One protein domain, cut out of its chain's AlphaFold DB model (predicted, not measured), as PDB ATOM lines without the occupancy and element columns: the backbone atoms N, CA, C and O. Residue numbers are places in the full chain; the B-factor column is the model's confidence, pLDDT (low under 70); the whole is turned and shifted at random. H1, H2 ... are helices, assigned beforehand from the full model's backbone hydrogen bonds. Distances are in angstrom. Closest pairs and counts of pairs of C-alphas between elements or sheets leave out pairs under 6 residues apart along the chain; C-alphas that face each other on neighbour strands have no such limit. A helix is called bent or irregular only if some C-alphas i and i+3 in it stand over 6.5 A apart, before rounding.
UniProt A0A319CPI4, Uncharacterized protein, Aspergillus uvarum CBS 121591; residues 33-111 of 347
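What this domain is: This is residues 33 to 111 of the 347 residues of an uncharacterized protein of Aspergillus uvarum CBS 121591 (UniProt A0A319CPI4). The longest helix, H4, crosses the kinked helix H3 almost at a right angle, and its last residues, 105 to 111, stick out free. H3 is the middle piece: H1 runs beside it on the side away from H4, and the short H2 packs on residues 59 to 63 at its beginning. The printed part has 79 residues with four named helices, in the order H1, H2, H3, H4, and no named strand; the class is all helix. It is compact, with a radius of gyration of the C-alphas of 13.3 A and spans of 35 by 33 by 24 A.

Where its parts are: H4, residues 89 to 111, is 32.6 A long and ends at C-alpha 111 (-16.637, -22.937, 6.728). H3, residues 59 to 75, measures 21.0 A, with a kink of 37 degrees near residue 66; it is irregular, but only just, with C-alphas 69 and 72 6.7 A apart. H1, residues 33 to 45, spans 18.1 A from C-alpha 33 (-31.208, -8.011, -0.451). H2, residues 48 to 55, spans 10.6 A.

How they stand to each other: H4 touches H3 with residues 93 to 100 alone, about perpendicular at 77 degrees; the closest C-alphas, of Ala 68 and Ile 97, are 5.1 A apart. H3, the hub, also touches H1 at a shallow tilt of 17 degrees, opposite ways, closest at the C-alphas of Ala 36 and Ser 75, 4.9 A. H3 touches H2 with residues 59 to 63 alone, at a steep tilt of 66 degrees, opposite ways; the C-alphas of Ala 52 and Gln 59 are closest, at 5.6 A. The helix packing is only just mostly crossed, with 1 of these 3 pairs at a shallow tilt. H4 is apart from H1 and H2, and H1 is apart from H2. Every O i to N i+4 pair is within hydrogen-bond range in H1, H2 and H4, and 10 of 13 are in H3.

The domain as a whole: The C-alphas farthest apart, of Cys 54 and Thr 110, are 37.5 A apart. The printed part has no cut. The link from H3 to H4, residues 76 to 88, is long; the other two are tight. Mean pLDDT of the printed part is 92.6, and no printed residue is under 70.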
ATOM      1  N   GLN A  33     -32.164  -8.892   0.221       91.25
ATOM      2  CA  GLN A  33     -31.208  -8.011  -0.451       91.25
ATOM      3  C   GLN A  33     -31.365  -6.555  -0.004       91.25
ATOM      4  O   GLN A  33     -30.369  -5.888   0.249       91.25
ATOM      5  N   PHE A  34     -32.601  -6.072   0.137       94.62
ATOM      6  CA  PHE A  34     -32.870  -4.719   0.617       94.62
ATOM      7  C   PHE A  34     -32.284  -4.488   2.019       94.62
ATOM      8  O   PHE A  34     -31.640  -3.465   2.253       94.62
ATOM      9  N   PHE A  35     -32.456  -5.440   2.943       94.56
ATOM     10  CA  PHE A  35     -31.902  -5.320   4.296       94.56
ATOM     11  C   PHE A  35     -30.374  -5.452   4.320       94.56
ATOM     12  O   PHE A  35     -29.713  -4.690   5.024       94.56
ATOM     13  N   ALA A  36     -29.797  -6.332   3.497       91.56
ATOM     14  CA  ALA A  36     -28.346  -6.440   3.345       91.56
ATOM     15  C   ALA A  36     -27.719  -5.158   2.758       91.56
ATOM     16  O   ALA A  36     -26.686  -4.687   3.247       91.56
ATOM     17  N   ASP A  37     -28.356  -4.556   1.751       93.50
ATOM     18  CA  ASP A  37     -27.928  -3.286   1.156       93.50
ATOM     19  C   ASP A  37     -28.050  -2.140   2.170       93.50
ATOM     20  O   ASP A  37     -27.159  -1.293   2.263       93.50
ATOM     21  N   MET A  38     -29.113  -2.134   2.982       95.81
ATOM     22  CA  MET A  38     -29.291  -1.175   4.073       95.81
ATOM     23  C   MET A  38     -28.191  -1.303   5.129       95.81
ATOM     24  O   MET A  38     -27.573  -0.299   5.481       95.81
ATOM     25  N   ALA A  39     -27.902  -2.520   5.595       94.75
ATOM     26  CA  ALA A  39     -26.828  -2.786   6.549       94.75
ATOM     27  C   ALA A  39     -25.478  -2.305   6.000       94.75
ATOM     28  O   ALA A  39     -24.754  -1.563   6.666       94.75
ATOM     29  N   THR A  40     -25.184  -2.643   4.743       93.25
ATOM     30  CA  THR A  40     -23.968  -2.204   4.046       93.25
ATOM     31  C   THR A  40     -23.895  -0.682   3.971       93.25
ATOM     32  O   THR A  40     -22.851  -0.090   4.245       93.25
ATOM     33  N   LYS A  41     -25.006  -0.016   3.637       96.94
ATOM     34  CA  LYS A  41     -25.048   1.444   3.552       96.94
ATOM     35  C   LYS A  41     -24.780   2.095   4.905       96.94
ATOM     36  O   LYS A  41     -24.022   3.063   4.951       96.94
ATOM     37  N   ILE A  42     -25.354   1.563   5.984       95.81
ATOM     38  CA  ILE A  42     -25.087   2.031   7.348       95.81
ATOM     39  C   ILE A  42     -23.604   1.848   7.682       95.81
ATOM     40  O   ILE A  42     -22.954   2.823   8.040       95.81
ATOM     41  N   ALA A  43     -23.048   0.650   7.480       94.31
ATOM     42  CA  ALA A  43     -21.640   0.363   7.759       94.31
ATOM     43  C   ALA A  43     -20.681   1.306   7.013       94.31
ATOM     44  O   ALA A  43     -19.700   1.759   7.578       94.31
ATOM     45  N   VAL A  44     -20.961   1.647   5.754       94.88
ATOM     46  CA  VAL A  44     -20.070   2.513   4.960       94.88
ATOM     47  C   VAL A  44     -20.200   3.996   5.326       94.88
ATOM     48  O   VAL A  44     -19.267   4.763   5.117       94.88
ATOM     49  N   THR A  45     -21.360   4.428   5.823       96.69
ATOM     50  CA  THR A  45     -21.627   5.854   6.095       96.69
ATOM     51  C   THR A  45     -21.479   6.245   7.558       96.69
ATOM     52  O   THR A  45     -21.523   7.434   7.869       96.69
ATOM     53  N   PHE A  46     -21.311   5.276   8.457       96.62
ATOM     54  CA  PHE A  46     -21.206   5.546   9.881       96.62
ATOM     55  C   PHE A  46     -19.857   6.214  10.231       96.62
ATOM     56  O   PHE A  46     -18.809   5.710   9.822       96.62
ATOM     57  N   PRO A  47     -19.850   7.322  10.997       96.88
ATOM     58  CA  PRO A  47     -18.633   8.047  11.370       96.88
ATOM     59  C   PRO A  47     -17.898   7.342  12.523       96.88
ATOM     60  O   PRO A  47     -18.003   7.732  13.687       96.88
ATOM     61  N   TYR A  48     -17.197   6.244  12.221       96.06
ATOM     62  CA  TYR A  48     -16.536   5.419  13.242       96.06
ATOM     63  C   TYR A  48     -15.485   6.184  14.046       96.06
ATOM     64  O   TYR A  48     -15.387   5.980  15.254       96.06
ATOM     65  N   GLU A  49     -14.695   7.035  13.398       96.81
ATOM     66  CA  GLU A  49     -13.586   7.734  14.044       96.81
ATOM     67  C   GLU A  49     -14.089   8.773  15.048       96.81
ATOM     68  O   GLU A  49     -13.722   8.725  16.225       96.81
ATOM     69  N   GLU A  50     -14.988   9.658  14.618       98.00
ATOM     70  CA  GLU A  50     -15.537  10.715  15.463       98.00
ATOM     71  C   GLU A  50     -16.365  10.138  16.610       98.00
ATOM     72  O   GLU A  50     -16.234  10.576  17.756       98.00
ATOM     73  N   PHE A  51     -17.191   9.128  16.326       97.81
ATOM     74  CA  PHE A  51     -18.007   8.478  17.347       97.81
ATOM     75  C   PHE A  51     -17.137   7.759  18.387       97.81
ATOM     76  O   PHE A  51     -17.355   7.921  19.587       97.81
ATOM     77  N   ALA A  52     -16.120   7.009  17.954       97.81
ATOM     78  CA  ALA A  52     -15.207   6.326  18.868       97.81
ATOM     79  C   ALA A  52     -14.460   7.322  19.773       97.81
ATOM     80  O   ALA A  52     -14.400   7.129  20.990       97.81
ATOM     81  N   ALA A  53     -13.979   8.430  19.197       97.56
ATOM     82  CA  ALA A  53     -13.311   9.496  19.938       97.56
ATOM     83  C   ALA A  53     -14.235  10.159  20.973       97.56
ATOM     84  O   ALA A  53     -13.825  10.366  22.115       97.56
ATOM     85  N   CYS A  54     -15.494  10.436  20.615       98.31
ATOM     86  CA  CYS A  54     -16.465  11.059  21.522       98.31
ATOM     87  C   CYS A  54     -16.825  10.172  22.720       98.31
ATOM     88  O   CYS A  54     -17.154  10.681  23.791       98.31
ATOM     89  N   HIS A  55     -16.762   8.853  22.546       97.00
ATOM     90  CA  HIS A  55     -17.146   7.876  23.563       97.00
ATOM     91  C   HIS A  55     -15.954   7.199  24.257       97.00
ATOM     92  O   HIS A  55     -16.162   6.310  25.083       97.00
ATOM     93  N   GLY A  56     -14.719   7.611  23.952       97.06
ATOM     94  CA  GLY A  56     -13.511   7.068  24.580       97.06
ATOM     95  C   GLY A  56     -13.302   5.574  24.313       97.06
ATOM     96  O   GLY A  56     -12.774   4.865  25.168       97.06
ATOM     97  N   CYS A  57     -13.739   5.075  23.153       96.62
ATOM     98  CA  CYS A  57     -13.567   3.678  22.758       96.62
ATOM     99  C   CYS A  57     -12.697   3.553  21.501       96.62
ATOM    100  O   CYS A  57     -12.445   4.527  20.797       96.62
ATOM    101  N   SER A  58     -12.191   2.348  21.222       97.06
ATOM    102  CA  SER A  58     -11.471   2.090  19.973       97.06
ATOM    103  C   SER A  58     -12.453   1.892  18.819       97.06
ATOM    104  O   SER A  58     -13.548   1.349  19.000       97.06
ATOM    105  N   GLN A  59     -12.027   2.239  17.601       96.00
ATOM    106  CA  GLN A  59     -12.804   1.956  16.390       96.00
ATOM    107  C   GLN A  59     -13.120   0.456  16.251       96.00
ATOM    108  O   GLN A  59     -14.209   0.098  15.813       96.00
ATOM    109  N   SER A  60     -12.220  -0.429  16.702       93.69
ATOM    110  CA  SER A  60     -12.437  -1.883  16.701       93.69
ATOM    111  C   SER A  60     -13.565  -2.329  17.640       93.69
ATOM    112  O   SER A  60     -14.394  -3.153  17.253       93.69
ATOM    113  N   HIS A  61     -13.657  -1.767  18.851       94.56
ATOM    114  CA  HIS A  61     -14.764  -2.058  19.768       94.56
ATOM    115  C   HIS A  61     -16.097  -1.559  19.199       94.56
ATOM    116  O   HIS A  61     -17.105  -2.263  19.263       94.56
ATOM    117  N   LEU A  62     -16.090  -0.370  18.595       96.56
ATOM    118  CA  LEU A  62     -17.262   0.198  17.938       96.56
ATOM    119  C   LEU A  62     -17.698  -0.622  16.716       96.56
ATOM    120  O   LEU A  62     -18.890  -0.860  16.537       96.56
ATOM    121  N   ALA A  63     -16.757  -1.116  15.909       95.00
ATOM    122  CA  ALA A  63     -17.038  -2.010  14.787       95.00
ATOM    123  C   ALA A  63     -17.688  -3.323  15.248       95.00
ATOM    124  O   ALA A  63     -18.669  -3.768  14.644       95.00
ATOM    125  N   GLY A  64     -17.210  -3.901  16.354       94.44
ATOM    126  CA  GLY A  64     -17.838  -5.065  16.984       94.44
ATOM    127  C   GLY A  64     -19.272  -4.781  17.444       94.44
ATOM    128  O   GLY A  64     -20.183  -5.548  17.133       94.44
ATOM    129  N   ALA A  65     -19.491  -3.642  18.108       96.12
ATOM    130  CA  ALA A  65     -20.818  -3.202  18.536       96.12
ATOM    131  C   ALA A  65     -21.778  -2.994  17.354       96.12
ATOM    132  O   ALA A  65     -22.892  -3.516  17.368       96.12
ATOM    133  N   MET A  66     -21.335  -2.298  16.305       96.38
ATOM    134  CA  MET A  66     -22.118  -2.071  15.087       96.38
ATOM    135  C   MET A  66     -22.478  -3.380  14.384       96.38
ATOM    136  O   MET A  66     -23.619  -3.564  13.957       96.38
ATOM    137  N   SER A  67     -21.526  -4.311  14.311       94.62
ATOM    138  CA  SER A  67     -21.758  -5.623  13.710       94.62
ATOM    139  C   SER A  67     -22.830  -6.399  14.471       94.62
ATOM    140  O   SER A  67     -23.778  -6.878  13.861       94.62
ATOM    141  N   ALA A  68     -22.733  -6.449  15.800       95.38
ATOM    142  CA  ALA A  68     -23.658  -7.204  16.638       95.38
ATOM    143  C   ALA A  68     -25.069  -6.595  16.719       95.38
ATOM    144  O   ALA A  68     -26.057  -7.325  16.773       95.38
ATOM    145  N   LEU A  69     -25.172  -5.262  16.765       95.12
ATOM    146  CA  LEU A  69     -26.430  -4.568  17.068       95.12
ATOM    147  C   LEU A  69     -27.194  -4.092  15.840       95.12
ATOM    148  O   LEU A  69     -28.408  -3.913  15.919       95.12
ATOM    149  N   VAL A  70     -26.506  -3.869  14.722       94.50
ATOM    150  CA  VAL A  70     -27.116  -3.294  13.520       94.50
ATOM    151  C   VAL A  70     -26.977  -4.242  12.344       94.50
ATOM    152  O   VAL A  70     -27.977  -4.602  11.732       94.50
ATOM    153  N   LEU A  71     -25.752  -4.669  12.030       93.75
ATOM    154  CA  LEU A  71     -25.503  -5.403  10.790       93.75
ATOM    155  C   LEU A  71     -26.040  -6.832  10.859       93.75
ATOM    156  O   LEU A  71     -26.852  -7.210  10.021       93.75
ATOM    157  N   ALA A  72     -25.662  -7.597  11.882       92.12
ATOM    158  CA  ALA A  72     -26.060  -8.992  12.026       92.12
ATOM    159  C   ALA A  72     -27.587  -9.190  12.030       92.12
ATOM    160  O   ALA A  72     -28.063 -10.017  11.255       92.12
ATOM    161  N   PRO A  73     -28.386  -8.394  12.772       92.12
ATOM    162  CA  PRO A  73     -29.845  -8.405  12.656       92.12
ATOM    163  C   PRO A  73     -30.414  -8.228  11.247       92.12
ATOM    164  O   PRO A  73     -31.484  -8.756  10.951       92.12
ATOM    165  N   LEU A  74     -29.745  -7.436  10.409       91.38
ATOM    166  CA  LEU A  74     -30.224  -7.070   9.078       91.38
ATOM    167  C   LEU A  74     -29.708  -8.013   7.986       91.38
ATOM    168  O   LEU A  74     -30.347  -8.134   6.944       91.38
ATOM    169  N   SER A  75     -28.559  -8.657   8.199       88.75
ATOM    170  CA  SER A  75     -27.885  -9.457   7.170       88.75
ATOM    171  C   SER A  75     -27.813 -10.953   7.465       88.75
ATOM    172  O   SER A  75     -27.608 -11.728   6.532       88.75
ATOM    173  N   ASP A  76     -27.943 -11.379   8.726       87.00
ATOM    174  CA  ASP A  76     -27.809 -12.783   9.116       87.00
ATOM    175  C   ASP A  76     -29.089 -13.326   9.780       87.00
ATOM    176  O   ASP A  76     -29.323 -13.106  10.970       87.00
ATOM    177  N   PRO A  77     -29.906 -14.111   9.054       85.31
ATOM    178  CA  PRO A  77     -31.131 -14.686   9.606       85.31
ATOM    179  C   PRO A  77     -30.871 -15.788  10.647       85.31
ATOM    180  O   PRO A  77     -31.799 -16.213  11.332       85.31
ATOM    181  N   THR A  78     -29.640 -16.297  10.749       86.88
ATOM    182  CA  THR A  78     -29.256 -17.318  11.736       86.88
ATOM    183  C   THR A  78     -28.810 -16.714  13.061       86.88
ATOM    184  O   THR A  78     -28.724 -17.435  14.058       86.88
ATOM    185  N   PHE A  79     -28.544 -15.408  13.092       86.88
ATOM    186  CA  PHE A  79     -28.142 -14.720  14.303       86.88
ATOM    187  C   PHE A  79     -29.354 -14.463  15.204       86.88
ATOM    188  O   PHE A  79     -30.242 -13.660  14.912       86.88
ATOM    189  N   THR A  80     -29.409 -15.169  16.330       85.38
ATOM    190  CA  THR A  80     -30.486 -15.023  17.309       85.38
ATOM    191  C   THR A  80     -30.218 -13.862  18.253       85.38
ATOM    192  O   THR A  80     -29.259 -13.886  19.021       85.38
ATOM    193  N   GLN A  81     -31.111 -12.874  18.244       84.25
ATOM    194  CA  GLN A  81     -31.073 -11.770  19.197       84.25
ATOM    195  C   GLN A  81     -31.508 -12.202  20.596       84.25
ATOM    196  O   GLN A  81     -32.368 -13.072  20.770       84.25
ATOM    197  N   HIS A  82     -30.957 -11.514  21.589       83.38
ATOM    198  CA  HIS A  82     -31.329 -11.676  22.980       83.38
ATOM    199  C   HIS A  82     -32.780 -11.226  23.191       83.38
ATOM    200  O   HIS A  82     -33.213 -10.229  22.611       83.38
ATOM    201  N   ARG A  83     -33.546 -11.971  23.996       85.44
ATOM    202  CA  ARG A  83     -34.990 -11.744  24.171       85.44
ATOM    203  C   ARG A  83     -35.389 -11.237  25.554       85.44
ATOM    204  O   ARG A  83     -36.566 -10.905  25.724       85.44
ATOM    205  N   ASP A  84     -34.471 -11.150  26.519       87.81
ATOM    206  CA  ASP A  84     -34.859 -10.733  27.865       87.81
ATOM    207  C   ASP A  84     -35.167  -9.239  27.887       87.81
ATOM    208  O   ASP A  84     -34.383  -8.393  27.462       87.81
ATOM    209  N   ARG A  85     -36.357  -8.918  28.394       84.94
ATOM    210  CA  ARG A  85     -36.869  -7.542  28.483       84.94
ATOM    211  C   ARG A  85     -36.449  -6.827  29.767       84.94
ATOM    212  O   ARG A  85     -36.692  -5.634  29.897       84.94
ATOM    213  N   ASN A  86     -35.845  -7.553  30.707       92.62
ATOM    214  CA  ASN A  86     -35.555  -7.076  32.063       92.62
ATOM    215  C   ASN A  86     -34.110  -6.587  32.239       92.62
ATOM    216  O   ASN A  86     -33.668  -6.391  33.368       92.62
ATOM    217  N   ILE A  87     -33.367  -6.411  31.147       93.62
ATOM    218  CA  ILE A  87     -31.984  -5.934  31.182       93.62
ATOM    219  C   ILE A  87     -31.890  -4.496  30.680       93.62
ATOM    220  O   ILE A  87     -32.682  -4.050  29.849       93.62
ATOM    221  N   SER A  88     -30.903  -3.758  31.184       95.69
ATOM    222  CA  SER A  88     -30.621  -2.410  30.686       95.69
ATOM    223  C   SER A  88     -30.119  -2.445  29.237       95.69
ATOM    224  O   SER A  88     -29.539  -3.434  28.792       95.69
ATOM    225  N   ILE A  89     -30.273  -1.335  28.507       92.50
ATOM    226  CA  ILE A  89     -29.796  -1.208  27.116       92.50
ATOM    227  C   ILE A  89     -28.289  -1.494  27.018       92.50
ATOM    228  O   ILE A  89     -27.842  -2.152  26.082       92.50
ATOM    229  N   ALA A  90     -27.504  -1.048  28.003       94.56
ATOM    230  CA  ALA A  90     -26.069  -1.310  28.047       94.56
ATOM    231  C   ALA A  90     -25.766  -2.811  28.201       94.56
ATOM    232  O   ALA A  90     -24.950  -3.351  27.456       94.56
ATOM    233  N   GLN A  91     -26.467  -3.497  29.112       95.62
ATOM    234  CA  GLN A  91     -26.334  -4.947  29.297       95.62
ATOM    235  C   GLN A  91     -26.784  -5.719  28.054       95.62
ATOM    236  O   GLN A  91     -26.114  -6.665  27.649       95.62
ATOM    237  N   TYR A  92     -27.871  -5.284  27.410       94.75
ATOM    238  CA  TYR A  92     -28.324  -5.844  26.138       94.75
ATOM    239  C   TYR A  92     -27.241  -5.710  25.066       94.75
ATOM    240  O   TYR A  92     -26.883  -6.695  24.427       94.75
ATOM    241  N   GLY A  93     -26.663  -4.513  24.924       94.44
ATOM    242  CA  GLY A  93     -25.567  -4.241  23.998       94.44
ATOM    243  C   GLY A  93     -24.374  -5.168  24.209       94.44
ATOM    244  O   GLY A  93     -23.915  -5.820  23.274       94.44
ATOM    245  N   GLN A  94     -23.913  -5.282  25.453       95.12
ATOM    246  CA  GLN A  94     -22.803  -6.161  25.825       95.12
ATOM    247  C   GLN A  94     -23.105  -7.631  25.519       95.12
ATOM    248  O   GLN A  94     -22.260  -8.334  24.962       95.12
ATOM    249  N   HIS A  95     -24.314  -8.091  25.837       94.19
ATOM    250  CA  HIS A  95     -24.718  -9.467  25.591       94.19
ATOM    251  C   HIS A  95     -24.793  -9.780  24.090       94.19
ATOM    252  O   HIS A  95     -24.292 -10.811  23.646       94.19
ATOM    253  N   MET A  96     -25.346  -8.866  23.290       95.12
ATOM    254  CA  MET A  96     -25.387  -8.992  21.831       95.12
ATOM    255  C   MET A  96     -23.986  -9.072  21.219       95.12
ATOM    256  O   MET A  96     -23.752  -9.917  20.357       95.12
ATOM    257  N   ILE A  97     -23.041  -8.250  21.690       95.25
ATOM    258  CA  ILE A  97     -21.638  -8.289  21.244       95.25
ATOM    259  C   ILE A  97     -21.003  -9.648  21.550       95.25
ATOM    260  O   ILE A  97     -20.371 -10.238  20.674       95.25
ATOM    261  N   ALA A  98     -21.202 -10.169  22.763       94.00
ATOM    262  CA  ALA A  98     -20.667 -11.470  23.159       94.00
ATOM    263  C   ALA A  98     -21.253 -12.620  22.320       94.00
ATOM    264  O   ALA A  98     -20.512 -13.480  21.844       94.00
ATOM    265  N   MET A  99     -22.571 -12.616  22.083       93.00
ATOM    266  CA  MET A  99     -23.220 -13.618  21.231       93.00
ATOM    267  C   MET A  99     -22.738 -13.545  19.782       93.00
ATOM    268  O   MET A  99     -22.547 -14.584  19.153       93.00
ATOM    269  N   TRP A 100     -22.535 -12.337  19.249       92.69
ATOM    270  CA  TRP A 100     -22.027 -12.155  17.893       92.69
ATOM    271  C   TRP A 100     -20.608 -12.704  17.737       92.69
ATOM    272  O   TRP A 100     -20.338 -13.414  16.773       92.69
ATOM    273  N   ALA A 101     -19.723 -12.448  18.705       91.50
ATOM    274  CA  ALA A 101     -18.369 -12.998  18.690       91.50
ATOM    275  C   ALA A 101     -18.381 -14.538  18.641       91.50
ATOM    276  O   ALA A 101     -17.743 -15.134  17.773       91.50
ATOM    277  N   ALA A 102     -19.182 -15.180  19.499       91.31
ATOM    278  CA  ALA A 102     -19.315 -16.638  19.524       91.31
ATOM    279  C   ALA A 102     -19.924 -17.206  18.227       91.31
ATOM    280  O   ALA A 102     -19.476 -18.236  17.714       91.31
ATOM    281  N   HIS A 103     -20.935 -16.530  17.670       89.94
ATOM    282  CA  HIS A 103     -21.556 -16.919  16.402       89.94
ATOM    283  C   HIS A 103     -20.553 -16.843  15.245       89.94
ATOM    284  O   HIS A 103     -20.416 -17.802  14.481       89.94
ATOM    285  N   PHE A 104     -19.785 -15.756  15.160       86.56
ATOM    286  CA  PHE A 104     -18.792 -15.568  14.108       86.56
ATOM    287  C   PHE A 104     -17.689 -16.634  14.160       86.56
ATOM    288  O   PHE A 104     -17.360 -17.230  13.130       86.56
ATOM    289  N   GLU A 105     -17.181 -16.966  15.351       89.25
ATOM    290  CA  GLU A 105     -16.226 -18.069  15.533       89.25
ATOM    291  C   GLU A 105     -16.789 -19.405  15.023       89.25
ATOM    292  O   GLU A 105     -16.117 -20.143  14.290       89.25
ATOM    293  N   GLN A 106     -18.054 -19.706  15.329       88.06
ATOM    294  CA  GLN A 106     -18.726 -20.912  14.849       88.06
ATOM    295  C   GLN A 106     -18.857 -20.934  13.315       88.06
ATOM    296  O   GLN A 106     -18.650 -21.977  12.675       88.06
ATOM    297  N   VAL A 107     -19.167 -19.797  12.689       85.75
ATOM    298  CA  VAL A 107     -19.229 -19.673  11.223       85.75
ATOM    299  C   VAL A 107     -17.850 -19.913  10.593       85.75
ATOM    300  O   VAL A 107     -17.739 -20.659   9.613       85.75
ATOM    301  N   LEU A 108     -16.772 -19.385  11.179       85.31
ATOM    302  CA  LEU A 108     -15.401 -19.617  10.704       85.31
ATOM    303  C   LEU A 108     -14.975 -21.094  10.820       85.31
ATOM    304  O   LEU A 108     -14.403 -21.675   9.889       85.31
ATOM    305  N   LEU A 109     -15.310 -21.753  11.930       85.81
ATOM    306  CA  LEU A 109     -15.030 -23.179  12.145       85.81
ATOM    307  C   LEU A 109     -15.778 -24.076  11.142       85.81
ATOM    308  O   LEU A 109     -15.221 -25.026  10.582       85.81
ATOM    309  N   THR A 110     -17.046 -23.772  10.871       81.38
ATOM    310  CA  THR A 110     -17.888 -24.592   9.981       81.38
ATOM    311  C   THR A 110     -17.580 -24.397   8.494       81.38
ATOM    312  O   THR A 110     -17.791 -25.320   7.694       81.38
ATOM    313  N   THR A 111     -17.059 -23.232   8.106       75.44
ATOM    314  CA  THR A 111     -16.637 -22.937   6.728       75.44
ATOM    315  C   THR A 111     -15.255 -23.516   6.413       75.44
ATOM    316  O   THR A 111     -15.080 -24.128   5.354       75.44
TER     317      THR A 111